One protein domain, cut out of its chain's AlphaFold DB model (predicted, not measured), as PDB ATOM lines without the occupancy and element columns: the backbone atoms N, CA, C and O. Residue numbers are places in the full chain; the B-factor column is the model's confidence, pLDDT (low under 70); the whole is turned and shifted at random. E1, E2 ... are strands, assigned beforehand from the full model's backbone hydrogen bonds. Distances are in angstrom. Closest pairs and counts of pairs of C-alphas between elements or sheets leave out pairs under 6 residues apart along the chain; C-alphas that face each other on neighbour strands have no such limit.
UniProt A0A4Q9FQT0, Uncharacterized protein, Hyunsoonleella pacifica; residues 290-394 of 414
ATOM      1  N   ASP A 290     171.602 110.426 147.082       62.34
ATOM      2  CA  ASP A 290     170.348 109.757 147.399       62.34
ATOM      3  C   ASP A 290     169.240 110.787 147.156       62.34
ATOM      4  O   ASP A 290     169.298 111.921 147.641       62.34
ATOM      5  N   ASP A 291     168.198 110.393 146.415       68.50
ATOM      6  CA  ASP A 291     166.959 111.167 146.338       68.50
ATOM      7  C   ASP A 291     166.567 111.656 147.744       68.50
ATOM      8  O   ASP A 291     166.707 110.917 148.723       68.50
ATOM      9  N   CYS A 292     166.039 112.882 147.832       81.00
ATOM     10  CA  CYS A 292     165.619 113.518 149.083       81.00
ATOM     11  C   CYS A 292     164.946 112.501 150.026       81.00
ATOM     12  O   CYS A 292     163.840 112.018 149.756       81.00
ATOM     13  N   LYS A 293     165.620 112.151 151.129       81.06
ATOM     14  CA  LYS A 293     165.179 111.101 152.055       81.06
ATOM     15  C   LYS A 293     165.051 111.652 153.466       81.06
ATOM     16  O   LYS A 293     165.964 112.272 154.006       81.06
ATOM     17  N   GLY A 294     163.903 111.373 154.082       85.12
ATOM     18  CA  GLY A 294     163.476 112.066 155.294       85.12
ATOM     19  C   GLY A 294     162.886 113.420 154.922       85.12
ATOM     20  O   GLY A 294     161.961 113.479 154.114       85.12
ATOM     21  N   ASP A 295     163.445 114.480 155.490       87.06
ATOM     22  CA  ASP A 295     163.138 115.869 155.160       87.06
ATOM     23  C   ASP A 295     164.432 116.632 154.830       87.06
ATOM     24  O   ASP A 295     165.522 116.228 155.252       87.06
ATOM     25  N   VAL A 296     164.306 117.729 154.079       92.94
ATOM     26  CA  VAL A 296     165.421 118.636 153.768       92.94
ATOM     27  C   VAL A 296     165.855 119.362 155.047       92.94
ATOM     28  O   VAL A 296     165.001 119.851 155.800       92.94
ATOM     29  N   ASP A 297     167.163 119.448 155.281       94.44
ATOM     30  CA  ASP A 297     167.775 120.100 156.449       94.44
ATOM     31  C   ASP A 297     168.692 121.283 156.105       94.44
ATOM     32  O   ASP A 297     168.843 122.180 156.936       94.44
ATOM     33  N   GLU A 298     169.208 121.361 154.880       95.88
ATOM     34  CA  GLU A 298     169.969 122.513 154.387       95.88
ATOM     35  C   GLU A 298     169.581 122.856 152.946       95.88
ATOM     36  O   GLU A 298     169.304 121.973 152.132       95.88
ATOM     37  N   LEU A 299     169.553 124.149 152.616       96.38
ATOM     38  CA  LEU A 299     169.444 124.629 151.240       96.38
ATOM     39  C   LEU A 299     170.385 125.809 151.026       96.38
ATOM     40  O   LEU A 299     170.386 126.753 151.817       96.38
ATOM     41  N   THR A 300     171.085 125.800 149.897       97.12
ATOM     42  CA  THR A 300     171.758 126.970 149.336       97.12
ATOM     43  C   THR A 300     170.946 127.470 148.149       97.12
ATOM     44  O   THR A 300     170.657 126.736 147.199       97.12
ATOM     45  N   LEU A 301     170.533 128.731 148.233       96.94
ATOM     46  CA  LEU A 301     169.672 129.397 147.267       96.94
ATOM     47  C   LEU A 301     170.439 130.539 146.610       96.94
ATOM     48  O   LEU A 301     171.077 131.336 147.295       96.94
ATOM     49  N   LYS A 302     170.297 130.673 145.295       96.44
ATOM     50  CA  LYS A 302     170.745 131.835 144.533       96.44
ATOM     51  C   LYS A 302     169.598 132.826 144.378       96.44
ATOM     52  O   LYS A 302     168.494 132.446 143.986       96.44
ATOM     53  N   TYR A 303     169.854 134.090 144.697       95.12
ATOM     54  CA  TYR A 303     168.889 135.179 144.586       95.12
ATOM     55  C   TYR A 303     169.025 135.891 143.238       95.12
ATOM     56  O   TYR A 303     170.007 136.576 142.978       95.12
ATOM     57  N   GLU A 304     168.021 135.762 142.375       91.94
ATOM     58  CA  GLU A 304     168.078 136.211 140.974       91.94
ATOM     59  C   GLU A 304     167.220 137.453 140.696       91.94
ATOM     60  O   GLU A 304     166.932 137.795 139.550       91.94
ATOM     61  N   TRP A 305     166.813 138.177 141.741       90.62
ATOM     62  CA  TRP A 305     166.152 139.467 141.548       90.62
ATOM     63  C   TRP A 305     167.130 140.492 140.970       90.62
ATOM     64  O   TRP A 305     168.296 140.537 141.345       90.62
ATOM     65  N   LEU A 306     166.619 141.426 140.170       88.56
ATOM     66  CA  LEU A 306     167.402 142.487 139.519       88.56
ATOM     67  C   LEU A 306     168.060 143.506 140.472       88.56
ATOM     68  O   LEU A 306     168.838 144.350 140.031       88.56
ATOM     69  N   ARG A 307     167.711 143.510 141.763       87.56
ATOM     70  CA  ARG A 307     168.153 144.525 142.730       87.56
ATOM     71  C   ARG A 307     168.325 143.947 144.122       87.56
ATOM     72  O   ARG A 307     167.611 143.023 144.520       87.56
ATOM     73  N   LYS A 308     169.164 144.628 144.905       93.56
ATOM     74  CA  LYS A 308     169.315 144.368 146.331       93.56
ATOM     75  C   LYS A 308     167.986 144.476 147.075       93.56
ATOM     76  O   LYS A 308     167.351 145.537 147.048       93.56
ATOM     77  N   LYS A 309     167.581 143.432 147.800       94.00
ATOM     78  CA  LYS A 309     166.418 143.480 148.706       94.00
ATOM     79  C   LYS A 309     166.709 142.760 150.011       94.00
ATOM     80  O   LYS A 309     167.569 141.890 150.085       94.00
ATOM     81  N   ARG A 310     165.946 143.124 151.045       95.56
ATOM     82  CA  ARG A 310     165.913 142.369 152.295       95.56
ATOM     83  C   ARG A 310     165.092 141.102 152.093       95.56
ATOM     84  O   ARG A 310     163.900 141.207 151.804       95.56
ATOM     85  N   VAL A 311     165.707 139.949 152.287       96.56
ATOM     86  CA  VAL A 311     165.076 138.632 152.234       96.56
ATOM     87  C   VAL A 311     165.016 138.066 153.645       96.56
ATOM     88  O   VAL A 311     165.987 138.124 154.399       96.56
ATOM     89  N   ARG A 312     163.848 137.541 154.013       96.69
ATOM     90  CA  ARG A 312     163.631 136.839 155.277       96.69
ATOM     91  C   ARG A 312     163.045 135.473 154.982       96.69
ATOM     92  O   ARG A 312     162.062 135.378 154.248       96.69
ATOM     93  N   VAL A 313     163.638 134.442 155.565       97.19
ATOM     94  CA  VAL A 313     163.149 133.069 155.437       97.19
ATOM     95  C   VAL A 313     162.683 132.598 156.799       97.19
ATOM     96  O   VAL A 313     163.361 132.796 157.808       97.19
ATOM     97  N   TYR A 314     161.506 131.990 156.817       96.25
ATOM     98  CA  TYR A 314     160.893 131.429 158.004       96.25
ATOM     99  C   TYR A 314     160.580 129.955 157.767       96.25
ATOM    100  O   TYR A 314     160.226 129.564 156.658       96.25
ATOM    101  N   GLN A 315     160.627 129.156 158.825       94.56
ATOM    102  CA  GLN A 315     160.004 127.833 158.859       94.56
ATOM    103  C   GLN A 315     158.912 127.805 159.926       94.56
ATOM    104  O   GLN A 315     158.864 128.675 160.799       94.56
ATOM    105  N   LYS A 316     158.023 126.811 159.878       92.25
ATOM    106  CA  LYS A 316     157.092 126.572 160.990       92.25
ATOM    107  C   LYS A 316     157.856 126.018 162.185       92.25
ATOM    108  O   LYS A 316     158.667 125.113 162.026       92.25
ATOM    109  N   TYR A 317     157.567 126.540 163.370       86.56
ATOM    110  CA  TYR A 317     158.048 125.953 164.607       86.56
ATOM    111  C   TYR A 317     157.358 124.613 164.831       86.56
ATOM    112  O   TYR A 317     156.132 124.509 164.707       86.56
ATOM    113  N   GLU A 318     158.166 123.599 165.122       83.56
ATOM    114  CA  GLU A 318     157.755 122.203 165.175       83.56
ATOM    115  C   GLU A 318     156.475 122.010 166.002       83.56
ATOM    116  O   GLU A 318     156.348 122.512 167.117       83.56
ATOM    117  N   ASN A 319     155.505 121.284 165.440       84.06
ATOM    118  CA  ASN A 319     154.201 121.019 166.061       84.06
ATOM    119  C   ASN A 319     153.356 122.272 166.392       84.06
ATOM    120  O   ASN A 319     152.447 122.198 167.221       84.06
ATOM    121  N   THR A 320     153.597 123.409 165.729       88.06
ATOM    122  CA  THR A 320     152.797 124.637 165.890       88.06
ATOM    123  C   THR A 320     152.419 125.288 164.552       88.06
ATOM    124  O   THR A 320     152.861 124.873 163.478       88.06
ATOM    125  N   CYS A 321     151.580 126.326 164.612       87.81
ATOM    126  CA  CYS A 321     151.281 127.212 163.484       87.81
ATOM    127  C   CYS A 321     152.270 128.381 163.346       87.81
ATOM    128  O   CYS A 321     152.241 129.070 162.327       87.81
ATOM    129  N   TYR A 322     153.137 128.617 164.335       91.38
ATOM    130  CA  TYR A 322     153.930 129.842 164.403       91.38
ATOM    131  C   TYR A 322     155.201 129.770 163.560       91.38
ATOM    132  O   TYR A 322     155.886 128.750 163.535       91.38
ATOM    133  N   GLY A 323     155.550 130.869 162.899       93.00
ATOM    134  CA  GLY A 323     156.805 131.005 162.172       93.00
ATOM    135  C   GLY A 323     158.003 131.267 163.079       93.00
ATOM    136  O   GLY A 323     157.901 131.979 164.080       93.00
ATOM    137  N   LYS A 324     159.165 130.745 162.695       94.75
ATOM    138  CA  LYS A 324     160.475 131.108 163.244       94.75
ATOM    139  C   LYS A 324     161.380 131.536 162.103       94.75
ATOM    140  O   LYS A 324     161.501 130.824 161.107       94.75
ATOM    141  N   LYS A 325     161.984 132.715 162.239       95.81
ATOM    142  CA  LYS A 325     162.902 133.261 161.242       95.81
ATOM    143  C   LYS A 325     164.228 132.518 161.306       95.81
ATOM    144  O   LYS A 325     164.860 132.501 162.357       95.81
ATOM    145  N   ILE A 326     164.640 131.945 160.185       96.25
ATOM    146  CA  ILE A 326     165.897 131.199 160.027       96.25
ATOM    147  C   ILE A 326     166.919 131.972 159.184       96.25
ATOM    148  O   ILE A 326     168.108 131.687 159.246       96.25
ATOM    149  N   PHE A 327     166.480 133.008 158.462       97.19
ATOM    150  CA  PHE A 327     167.356 133.908 157.711       97.19
ATOM    151  C   PHE A 327     166.816 135.340 157.688       97.19
ATOM    152  O   PHE A 327     165.603 135.554 157.602       97.19
ATOM    153  N   ASP A 328     167.715 136.325 157.738       96.62
ATOM    154  CA  ASP A 328     167.412 137.753 157.600       96.62
ATOM    155  C   ASP A 328     168.640 138.488 157.042       96.62
ATOM    156  O   ASP A 328     169.612 138.719 157.762       96.62
ATOM    157  N   GLY A 329     168.605 138.839 155.757       95.75
ATOM    158  CA  GLY A 329     169.750 139.433 155.067       95.75
ATOM    159  C   GLY A 329     169.340 140.347 153.921       95.75
ATOM    160  O   GLY A 329     168.200 140.316 153.466       95.75
ATOM    161  N   TYR A 330     170.267 141.187 153.463       96.44
ATOM    162  CA  TYR A 330     170.108 141.926 152.211       96.44
ATOM    163  C   TYR A 330     170.955 141.257 151.137       96.44
ATOM    164  O   TYR A 330     172.174 141.286 151.270       96.44
ATOM    165  N   LEU A 331     170.309 140.732 150.099       96.12
ATOM    166  CA  LEU A 331     170.955 139.955 149.041       96.12
ATOM    167  C   LEU A 331     171.091 140.778 147.762       96.12
ATOM    168  O   LEU A 331     170.130 141.453 147.387       96.12
ATOM    169  N   GLU A 332     172.257 140.733 147.125       95.31
ATOM    170  CA  GLU A 332     172.554 141.308 145.806       95.31
ATOM    171  C   GLU A 332     172.174 140.345 144.663       95.31
ATOM    172  O   GLU A 332     172.151 139.134 144.872       95.31
ATOM    173  N   PRO A 333     171.898 140.838 143.438       93.75
ATOM    174  CA  PRO A 333     171.616 139.976 142.287       93.75
ATOM    175  C   PRO A 333     172.717 138.933 142.053       93.75
ATOM    176  O   PRO A 333     173.891 139.278 141.930       93.75
ATOM    177  N   GLY A 334     172.327 137.664 141.971       89.31
ATOM    178  CA  GLY A 334     173.220 136.517 141.815       89.31
ATOM    179  C   GLY A 334     173.866 136.017 143.111       89.31
ATOM    180  O   GLY A 334     174.594 135.032 143.048       89.31
ATOM    181  N   GLU A 335     173.619 136.653 144.261       94.25
ATOM    182  CA  GLU A 335     174.174 136.224 145.550       94.25
ATOM    183  C   GLU A 335     173.584 134.879 145.990       94.25
ATOM    184  O   GLU A 335     172.368 134.662 145.938       94.25
ATOM    185  N   GLU A 336     174.457 133.988 146.453       96.88
ATOM    186  CA  GLU A 336     174.092 132.714 147.063       96.88
ATOM    187  C   GLU A 336     174.079 132.840 148.585       96.88
ATOM    188  O   GLU A 336     174.946 133.479 149.185       96.88
ATOM    189  N   PHE A 337     173.091 132.221 149.222       96.69
ATOM    190  CA  PHE A 337     172.979 132.172 150.674       96.69
ATOM    191  C   PHE A 337     172.446 130.817 151.128       96.69
ATOM    192  O   PHE A 337     171.605 130.212 150.460       96.69
ATOM    193  N   SER A 338     172.912 130.371 152.292       96.31
ATOM    194  CA  SER A 338     172.522 129.089 152.878       96.31
ATOM    195  C   SER A 338     171.589 129.287 154.066       96.31
ATOM    196  O   SER A 338     171.682 130.266 154.815       96.31
ATOM    197  N   ILE A 339     170.669 128.344 154.225       96.69
ATOM    198  CA  ILE A 339     169.730 128.253 155.338       96.69
ATOM    199  C   ILE A 339     169.750 126.835 155.896       96.69
ATOM    200  O   ILE A 339     169.906 125.879 155.143       96.69
ATOM    201  N   GLU A 340     169.539 126.712 157.205       95.88
ATOM    202  CA  GLU A 340     169.492 125.432 157.917       95.88
ATOM    203  C   GLU A 340     168.172 125.282 158.673       95.88
ATOM    204  O   GLU A 340     167.617 126.259 159.199       95.88
ATOM    205  N   GLY A 341     167.683 124.048 158.743       94.12
ATOM    206  CA  GLY A 341     166.511 123.686 159.516       94.12
ATOM    207  C   GLY A 341     166.768 123.752 161.021       94.12
ATOM    208  O   GLY A 341     167.843 123.421 161.525       94.12
ATOM    209  N   ILE A 342     165.758 124.201 161.768       93.38
ATOM    210  CA  ILE A 342     165.848 124.368 163.231       93.38
ATOM    211  C   ILE A 342     164.928 123.428 164.023       93.38
ATOM    212  O   ILE A 342     164.757 123.626 165.227       93.38
ATOM    213  N   ASN A 343     164.294 122.446 163.374       90.88
ATOM    214  CA  ASN A 343     163.528 121.425 164.096       90.88
ATOM    215  C   ASN A 343     164.466 120.533 164.920       90.88
ATOM    216  O   ASN A 343     165.682 120.535 164.717       90.88
ATOM    217  N   HIS A 344     163.912 119.742 165.841       89.06
ATOM    218  CA  HIS A 344     164.717 118.849 166.681       89.06
ATOM    219  C   HIS A 344     165.550 117.842 165.862       89.06
ATOM    220  O   HIS A 344     166.650 117.469 166.264       89.06
ATOM    221  N   ASP A 345     165.038 117.397 164.716       86.81
ATOM    222  CA  ASP A 345     165.735 116.513 163.774       86.81
ATOM    223  C   ASP A 345     166.672 117.253 162.800       86.81
ATOM    224  O   ASP A 345     167.328 116.614 161.982       86.81
ATOM    225  N   GLY A 346     166.757 118.583 162.890       90.25
ATOM    226  CA  GLY A 346     167.519 119.439 161.980       90.25
ATOM    227  C   GLY A 346     166.782 119.834 160.698       90.25
ATOM    228  O   GLY A 346     167.323 120.611 159.926       90.25
ATOM    229  N   SER A 347     165.554 119.361 160.465       93.06
ATOM    230  CA  SER A 347     164.816 119.634 159.225       93.06
ATOM    231  C   SER A 347     164.132 121.011 159.186       93.06
ATOM    232  O   SER A 347     163.907 121.677 160.207       93.06
ATOM    233  N   PHE A 348     163.703 121.416 157.985       93.69
ATOM    234  CA  PHE A 348     162.764 122.531 157.785       93.69
ATOM    235  C   PHE A 348     161.298 122.158 158.073       93.69
ATOM    236  O   PHE A 348     160.436 123.028 158.233       93.69
ATOM    237  N   GLY A 349     160.977 120.862 158.090       89.69
ATOM    238  CA  GLY A 349     159.609 120.360 158.021       89.69
ATOM    239  C   GLY A 349     158.995 120.542 156.628       89.69
ATOM    240  O   GLY A 349     159.643 120.350 155.601       89.69
ATOM    241  N   LYS A 350     157.703 120.900 156.563       88.94
ATOM    242  CA  LYS A 350     156.929 120.830 155.307       88.94
ATOM    243  C   LYS A 350     157.286 121.891 154.263       88.94
ATOM    244  O   LYS A 350     157.268 121.599 153.064       88.94
ATOM    245  N   TYR A 351     157.502 123.117 154.721       91.56
ATOM    246  CA  TYR A 351     157.756 124.270 153.870       91.56
ATOM    247  C   TYR A 351     158.684 125.256 154.568       91.56
ATOM    248  O   TYR A 351     158.555 125.471 155.776       91.56
ATOM    249  N   ILE A 352     159.478 125.955 153.765       95.25
ATOM    250  CA  ILE A 352     160.029 127.265 154.115       95.25
ATOM    251  C   ILE A 352     159.203 128.369 153.449       95.25
ATOM    252  O   ILE A 352     158.652 128.183 152.363       95.25
ATOM    253  N   TYR A 353     159.120 129.522 154.101       94.88
ATOM    254  CA  TYR A 353     158.334 130.681 153.688       94.88
ATOM    255  C   TYR A 353     159.277 131.853 153.475       94.88
ATOM    256  O   TYR A 353     160.027 132.221 154.380       94.88
ATOM    257  N   ILE A 354     159.230 132.447 152.290       95.44
ATOM    258  CA  ILE A 354     160.144 133.506 151.886       95.44
ATOM    259  C   ILE A 354     159.379 134.822 151.796       95.44
ATOM    260  O   ILE A 354     158.315 134.913 151.181       95.44
ATOM    261  N   TYR A 355     159.950 135.847 152.417       93.69
ATOM    262  CA  TYR A 355     159.460 137.215 152.416       93.69
ATOM    263  C   TYR A 355     160.514 138.125 151.797       93.69
ATOM    264  O   TYR A 355     161.693 138.049 152.151       93.69
ATOM    265  N   ILE A 356     160.076 139.032 150.927       93.06
ATOM    266  CA  ILE A 356     160.924 140.067 150.329       93.06
ATOM    267  C   ILE A 356     160.403 141.427 150.783       93.06
ATOM    268  O   ILE A 356     159.222 141.759 150.648       93.06
ATOM    269  N   GLY A 357     161.281 142.224 151.392       88.94
ATOM    270  CA  GLY A 357     160.870 143.427 152.106       88.94
ATOM    271  C   GLY A 357     159.908 143.065 153.238       88.94
ATOM    272  O   GLY A 357     160.269 142.292 154.124       88.94
ATOM    273  N   HIS A 358     158.690 143.612 153.213       85.12
ATOM    274  CA  HIS A 358     157.633 143.365 154.205       85.12
ATOM    275  C   HIS A 358     156.509 142.439 153.715       85.12
ATOM    276  O   HIS A 358     155.561 142.211 154.462       85.12
ATOM    277  N   CYS A 359     156.613 141.899 152.499       87.12
ATOM    278  CA  CYS A 359     155.549 141.111 151.877       87.12
ATOM    279  C   CYS A 359     155.918 139.629 151.827       87.12
ATOM    280  O   CYS A 359     157.084 139.283 151.624       87.12
ATOM    281  N   TYR A 360     154.915 138.769 152.009       89.25
ATOM    282  CA  TYR A 360     155.032 137.359 151.647       89.25
ATOM    283  C   TYR A 360     155.295 137.260 150.145       89.25
ATOM    284  O   TYR A 360     154.677 137.996 149.376       89.25
ATOM    285  N   TYR A 361     156.225 136.394 149.750       89.88
ATOM    286  CA  TYR A 361     156.608 136.226 148.353       89.88
ATOM    287  C   TYR A 361     156.231 134.839 147.821       89.88
ATOM    288  O   TYR A 361     155.453 134.733 146.881       89.88
ATOM    289  N   THR A 362     156.763 133.779 148.435       92.19
ATOM    290  CA  THR A 362     156.514 132.384 148.032       92.19
ATOM    291  C   THR A 362     156.795 131.442 149.199       92.19
ATOM    292  O   THR A 362     157.382 131.823 150.216       92.19
ATOM    293  N   LYS A 363     156.442 130.168 149.036       91.75
ATOM    294  CA  LYS A 363     156.968 129.060 149.847       91.75
ATOM    295  C   LYS A 363     157.676 128.020 148.981       91.75
ATOM    296  O   LYS A 363     157.370 127.886 147.798       91.75
ATOM    297  N   ILE A 364     158.599 127.273 149.576       91.19
ATOM    298  CA  ILE A 364     159.268 126.127 148.947       91.19
ATOM    299  C   ILE A 364     158.946 124.887 149.775       91.19
ATOM    300  O   ILE A 364     158.984 124.932 151.003       91.19
ATOM    301  N   LYS A 365     158.561 123.797 149.107       89.00
ATOM    302  CA  LYS A 365     158.212 122.522 149.744       89.00
ATOM    303  C   LYS A 365     159.487 121.730 150.029       89.00
ATOM    304  O   LYS A 365     160.241 121.465 149.106       89.00
ATOM    305  N   THR A 366     159.689 121.332 151.280       89.75
ATOM    306  CA  THR A 366     160.966 120.788 151.792       89.75
ATOM    307  C   THR A 366     160.835 119.388 152.396       89.75
ATOM    308  O   THR A 366     161.733 118.914 153.076       89.75
ATOM    309  N   ASN A 367     159.712 118.708 152.156       81.81
ATOM    310  CA  ASN A 367     159.404 117.412 152.767       81.81
ATOM    311  C   ASN A 367     159.628 116.203 151.852       81.81
ATOM    312  O   ASN A 367     158.891 115.221 151.947       81.81
ATOM    313  N   CYS A 368     160.532 116.326 150.880       81.69
ATOM    314  CA  CYS A 368     160.953 115.262 149.964       81.69
ATOM    315  C   CYS A 368     159.871 114.554 149.111       81.69
ATOM    316  O   CYS A 368     160.196 113.740 148.257       81.69
ATOM    317  N   TYR A 369     158.576 114.871 149.246       76.56
ATOM    318  CA  TYR A 369     157.521 114.309 148.382       76.56
ATOM    319  C   TYR A 369     157.533 114.871 146.957       76.56
ATOM    320  O   TYR A 369     156.848 114.355 146.074       76.56
ATOM    321  N   LEU A 370     158.183 116.013 146.770       71.62
ATOM    322  CA  LEU A 370     158.487 116.583 145.470       71.62
ATOM    323  C   LEU A 370     160.008 116.592 145.388       71.62
ATOM    324  O   LEU A 370     160.628 117.073 146.338       71.62
ATOM    325  N   ASN A 371     160.574 116.091 144.289       77.81
ATOM    326  CA  ASN A 371     162.008 116.219 144.058       77.81
ATOM    327  C   ASN A 371     162.362 117.704 144.158       77.81
ATOM    328  O   ASN A 371     161.729 118.547 143.520       77.81
ATOM    329  N   ILE A 372     163.320 118.000 145.020       86.62
ATOM    330  CA  ILE A 372     163.906 119.310 145.247       86.62
ATOM    331  C   ILE A 372     165.409 119.081 145.324       86.62
ATOM    332  O   ILE A 372     165.844 118.085 145.894       86.62
ATOM    333  N   GLY A 373     166.164 119.993 144.736       90.88
ATOM    334  CA  GLY A 373     167.615 119.952 144.677       90.88
ATOM    335  C   GLY A 373     168.115 120.939 143.627       90.88
ATOM    336  O   GLY A 373     167.315 121.772 143.174       90.88
ATOM    337  N   PRO A 374     169.406 120.894 143.269       91.50
ATOM    338  CA  PRO A 374     170.007 121.860 142.358       91.50
ATOM    339  C   PRO A 374     169.218 122.011 141.047       91.50
ATOM    340  O   PRO A 374     168.765 121.035 140.455       91.50
ATOM    341  N   GLY A 375     168.970 123.249 140.621       89.00
ATOM    342  CA  GLY A 375     168.139 123.569 139.454       89.00
ATOM    343  C   GLY A 375     166.631 123.663 139.728       89.00
ATOM    344  O   GLY A 375     165.861 123.970 138.816       89.00
ATOM    345  N   TYR A 376     166.165 123.437 140.964       91.44
ATOM    346  CA  TYR A 376     164.780 123.745 141.329       91.44
ATOM    347  C   TYR A 376     164.574 125.262 141.418       91.44
ATOM    348  O   TYR A 376     165.154 125.930 142.275       91.44
ATOM    349  N   GLU A 377     163.689 125.789 140.575       90.81
ATOM    350  CA  GLU A 377     163.361 127.215 140.517       90.81
ATOM    351  C   GLU A 377     161.996 127.509 141.152       90.81
ATOM    352  O   GLU A 377     160.982 126.855 140.869       90.81
ATOM    353  N   ARG A 378     161.940 128.556 141.980       89.00
ATOM    354  CA  ARG A 378     160.687 129.108 142.505       89.00
ATOM    355  C   ARG A 378     160.762 130.631 142.581       89.00
ATOM    356  O   ARG A 378     161.341 131.206 143.503       89.00
ATOM    357  N   GLY A 379     160.105 131.293 141.633       88.81
ATOM    358  CA  GLY A 379     160.123 132.751 141.541       88.81
ATOM    359  C   GLY A 379     161.518 133.252 141.169       88.81
ATOM    360  O   GLY A 379     161.992 132.962 140.083       88.81
ATOM    361  N   VAL A 380     162.163 133.990 142.076       91.88
ATOM    362  CA  VAL A 380     163.524 134.547 141.891       91.88
ATOM    363  C   VAL A 380     164.590 133.765 142.664       91.88
ATOM    364  O   VAL A 380     165.671 134.287 142.927       91.88
ATOM    365  N   PHE A 381     164.250 132.571 143.143       94.88
ATOM    366  CA  PHE A 381     165.165 131.725 143.891       94.88
ATOM    367  C   PHE A 381     165.400 130.436 143.127       94.88
ATOM    368  O   PHE A 381     164.440 129.752 142.757       94.88
ATOM    369  N   THR A 382     166.673 130.101 142.982       94.44
ATOM    370  CA  THR A 382     167.131 128.858 142.369       94.44
ATOM    371  C   THR A 382     167.913 128.083 143.415       94.44
ATOM    372  O   THR A 382     168.822 128.627 144.041       94.44
ATOM    373  N   VAL A 383     167.533 126.832 143.658       95.06
ATOM    374  CA  VAL A 383     168.312 125.934 144.516       95.06
ATOM    375  C   VAL A 383     169.597 125.593 143.775       95.06
ATOM    376  O   VAL A 383     169.538 125.138 142.636       95.06
ATOM    377  N   VAL A 384     170.745 125.829 144.407       93.69
ATOM    378  CA  VAL A 384     172.066 125.486 143.851       93.69
ATOM    379  C   VAL A 384     172.729 124.339 144.606       93.69
ATOM    380  O   VAL A 384     173.532 123.625 144.022       93.69
ATOM    381  N   ASN A 385     172.368 124.131 145.877       92.31
ATOM    382  CA  ASN A 385     172.773 122.972 146.674       92.31
ATOM    383  C   ASN A 385     171.762 122.733 147.817       92.31
ATOM    384  O   ASN A 385     170.961 123.616 148.138       92.31
ATOM    385  N   GLY A 386     171.796 121.567 148.453       91.94
ATOM    386  CA  GLY A 386     171.098 121.281 149.698       91.94
ATOM    387  C   GLY A 386     171.343 119.859 150.182       91.94
ATOM    388  O   GLY A 386     171.874 119.030 149.448       91.94
ATOM    389  N   THR A 387     170.899 119.569 151.400       92.06
ATOM    390  CA  THR A 387     171.003 118.235 151.998       92.06
ATOM    391  C   THR A 387     169.664 117.764 152.564       92.06
ATOM    392  O   THR A 387     168.717 118.537 152.751       92.06
ATOM    393  N   SER A 388     169.564 116.460 152.810       91.69
ATOM    394  CA  SER A 388     168.456 115.837 153.522       91.69
ATOM    395  C   SER A 388     168.943 115.023 154.714       91.69
ATOM    396  O   SER A 388     169.964 114.334 154.651       91.69
ATOM    397  N   THR A 389     168.127 115.025 155.768       87.56
ATOM    398  CA  THR A 389     168.398 114.375 157.064       87.56
ATOM    399  C   THR A 389     168.848 112.912 156.970       87.56
ATOM    400  O   THR A 389     169.530 112.426 157.872       87.56
ATOM    401  N   HIS A 390     168.450 112.184 155.920       82.44
ATOM    402  CA  HIS A 390     168.780 110.766 155.743       82.44
ATOM    403  C   HIS A 390     169.343 110.397 154.360       82.44
ATOM    404  O   HIS A 390     169.627 109.214 154.159       82.44
ATOM    405  N   GLY A 391     169.435 111.343 153.419       72.50
ATOM    406  CA  GLY A 391     169.936 111.112 152.054       72.50
ATOM    407  C   GLY A 391     171.241 111.846 151.732       72.50
ATOM    408  O   GLY A 391     171.825 111.617 150.686       72.50
ATOM    409  N   GLY A 392     171.740 112.716 152.614       84.69
ATOM    410  CA  GLY A 392     172.912 113.528 152.272       84.69
ATOM    411  C   GLY A 392     172.559 114.568 151.210       84.69
ATOM    412  O   GLY A 392     171.478 115.156 151.291       84.69
ATOM    413  N   GLU A 393     173.461 114.828 150.264       86.94
ATOM    414  CA  GLU A 393     173.271 115.856 149.234       86.94
ATOM    415  C   GLU A 393     172.063 115.577 148.329       86.94
ATOM    416  O   GLU A 393     171.789 114.441 147.943       86.94
ATOM    417  N   LEU A 394     171.313 116.631 148.003       88.00
ATOM    418  CA  LEU A 394     170.129 116.539 147.155       88.00
ATOM    419  C   LEU A 394     170.513 116.350 145.685       88.00
ATOM    420  O   LEU A 394     171.311 117.108 145.142       88.00
TER     421      LEU A 394
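What this domain is: This is residues 290 to 394 of the 414 residues of an uncharacterized protein of Hyunsoonleella pacifica (UniProt A0A4Q9FQT0). Two strongly twisted antiparallel sheets lie face to face as a sandwich, E3 E2 E5 E6 making one layer and E4 E1 E7 the other. The long link 366 to 380 crosses from edge strand E6 to edge strand E7. The printed part has 105 residues, no named helix and seven strands, E1 to E7 in chain order; its class is all strand, with 51 residues in named elements, under half. It is compact, with a radius of gyration of the C-alphas of 12.9 A, and spans 36 by 29 by 17 A.

How they stand to each other: In the larger sheet, E2, residues 309 to 316, is antiparallel to E3, residues 323 to 331, a hairpin with N 311 and O 329 2.8 A apart. E5, residues 351 to 356, is E2's other neighbour, antiparallel, with N 353 and O 314 2.8 A apart. E5 forms a hairpin with E6, residues 359 to 365, where N 354 and O 362 are 2.8 A apart. In the other sheet, E1, residues 296 to 303, is the inner strand: N 301 is 2.9 A from O 337 of E4, residues 336 to 340, and N 300 is 2.8 A from O 385 of E7, residues 381 to 388, both antiparallel. The sheets' strands stand at 22 degrees; E1 and E5 are apart. The closest C-alphas of E3 and E4, Phe 327 and Ile 339, are 6.6 A apart.

Where its parts are: E1 begins at C-alpha 296, (165.421, 118.636, 153.768), and measures 19.2 A. E2 measures 22.9 A, E3 21.3 A, E4 13.9 A, E5 16.5 A and E6 18.9 A. E3 bends by 56 degrees at residue 326. E7, 18.9 A, bends by 70 degrees at residue 384 and ends at (168.456, 115.837, 153.522).

The domain as a whole: The C-alphas of Leu 306 and Asn 319, the farthest apart, are 36.6 A apart. The printed part has no cut. The link E6 to E7 is long. Residues 290 to 291 have pLDDT under 70.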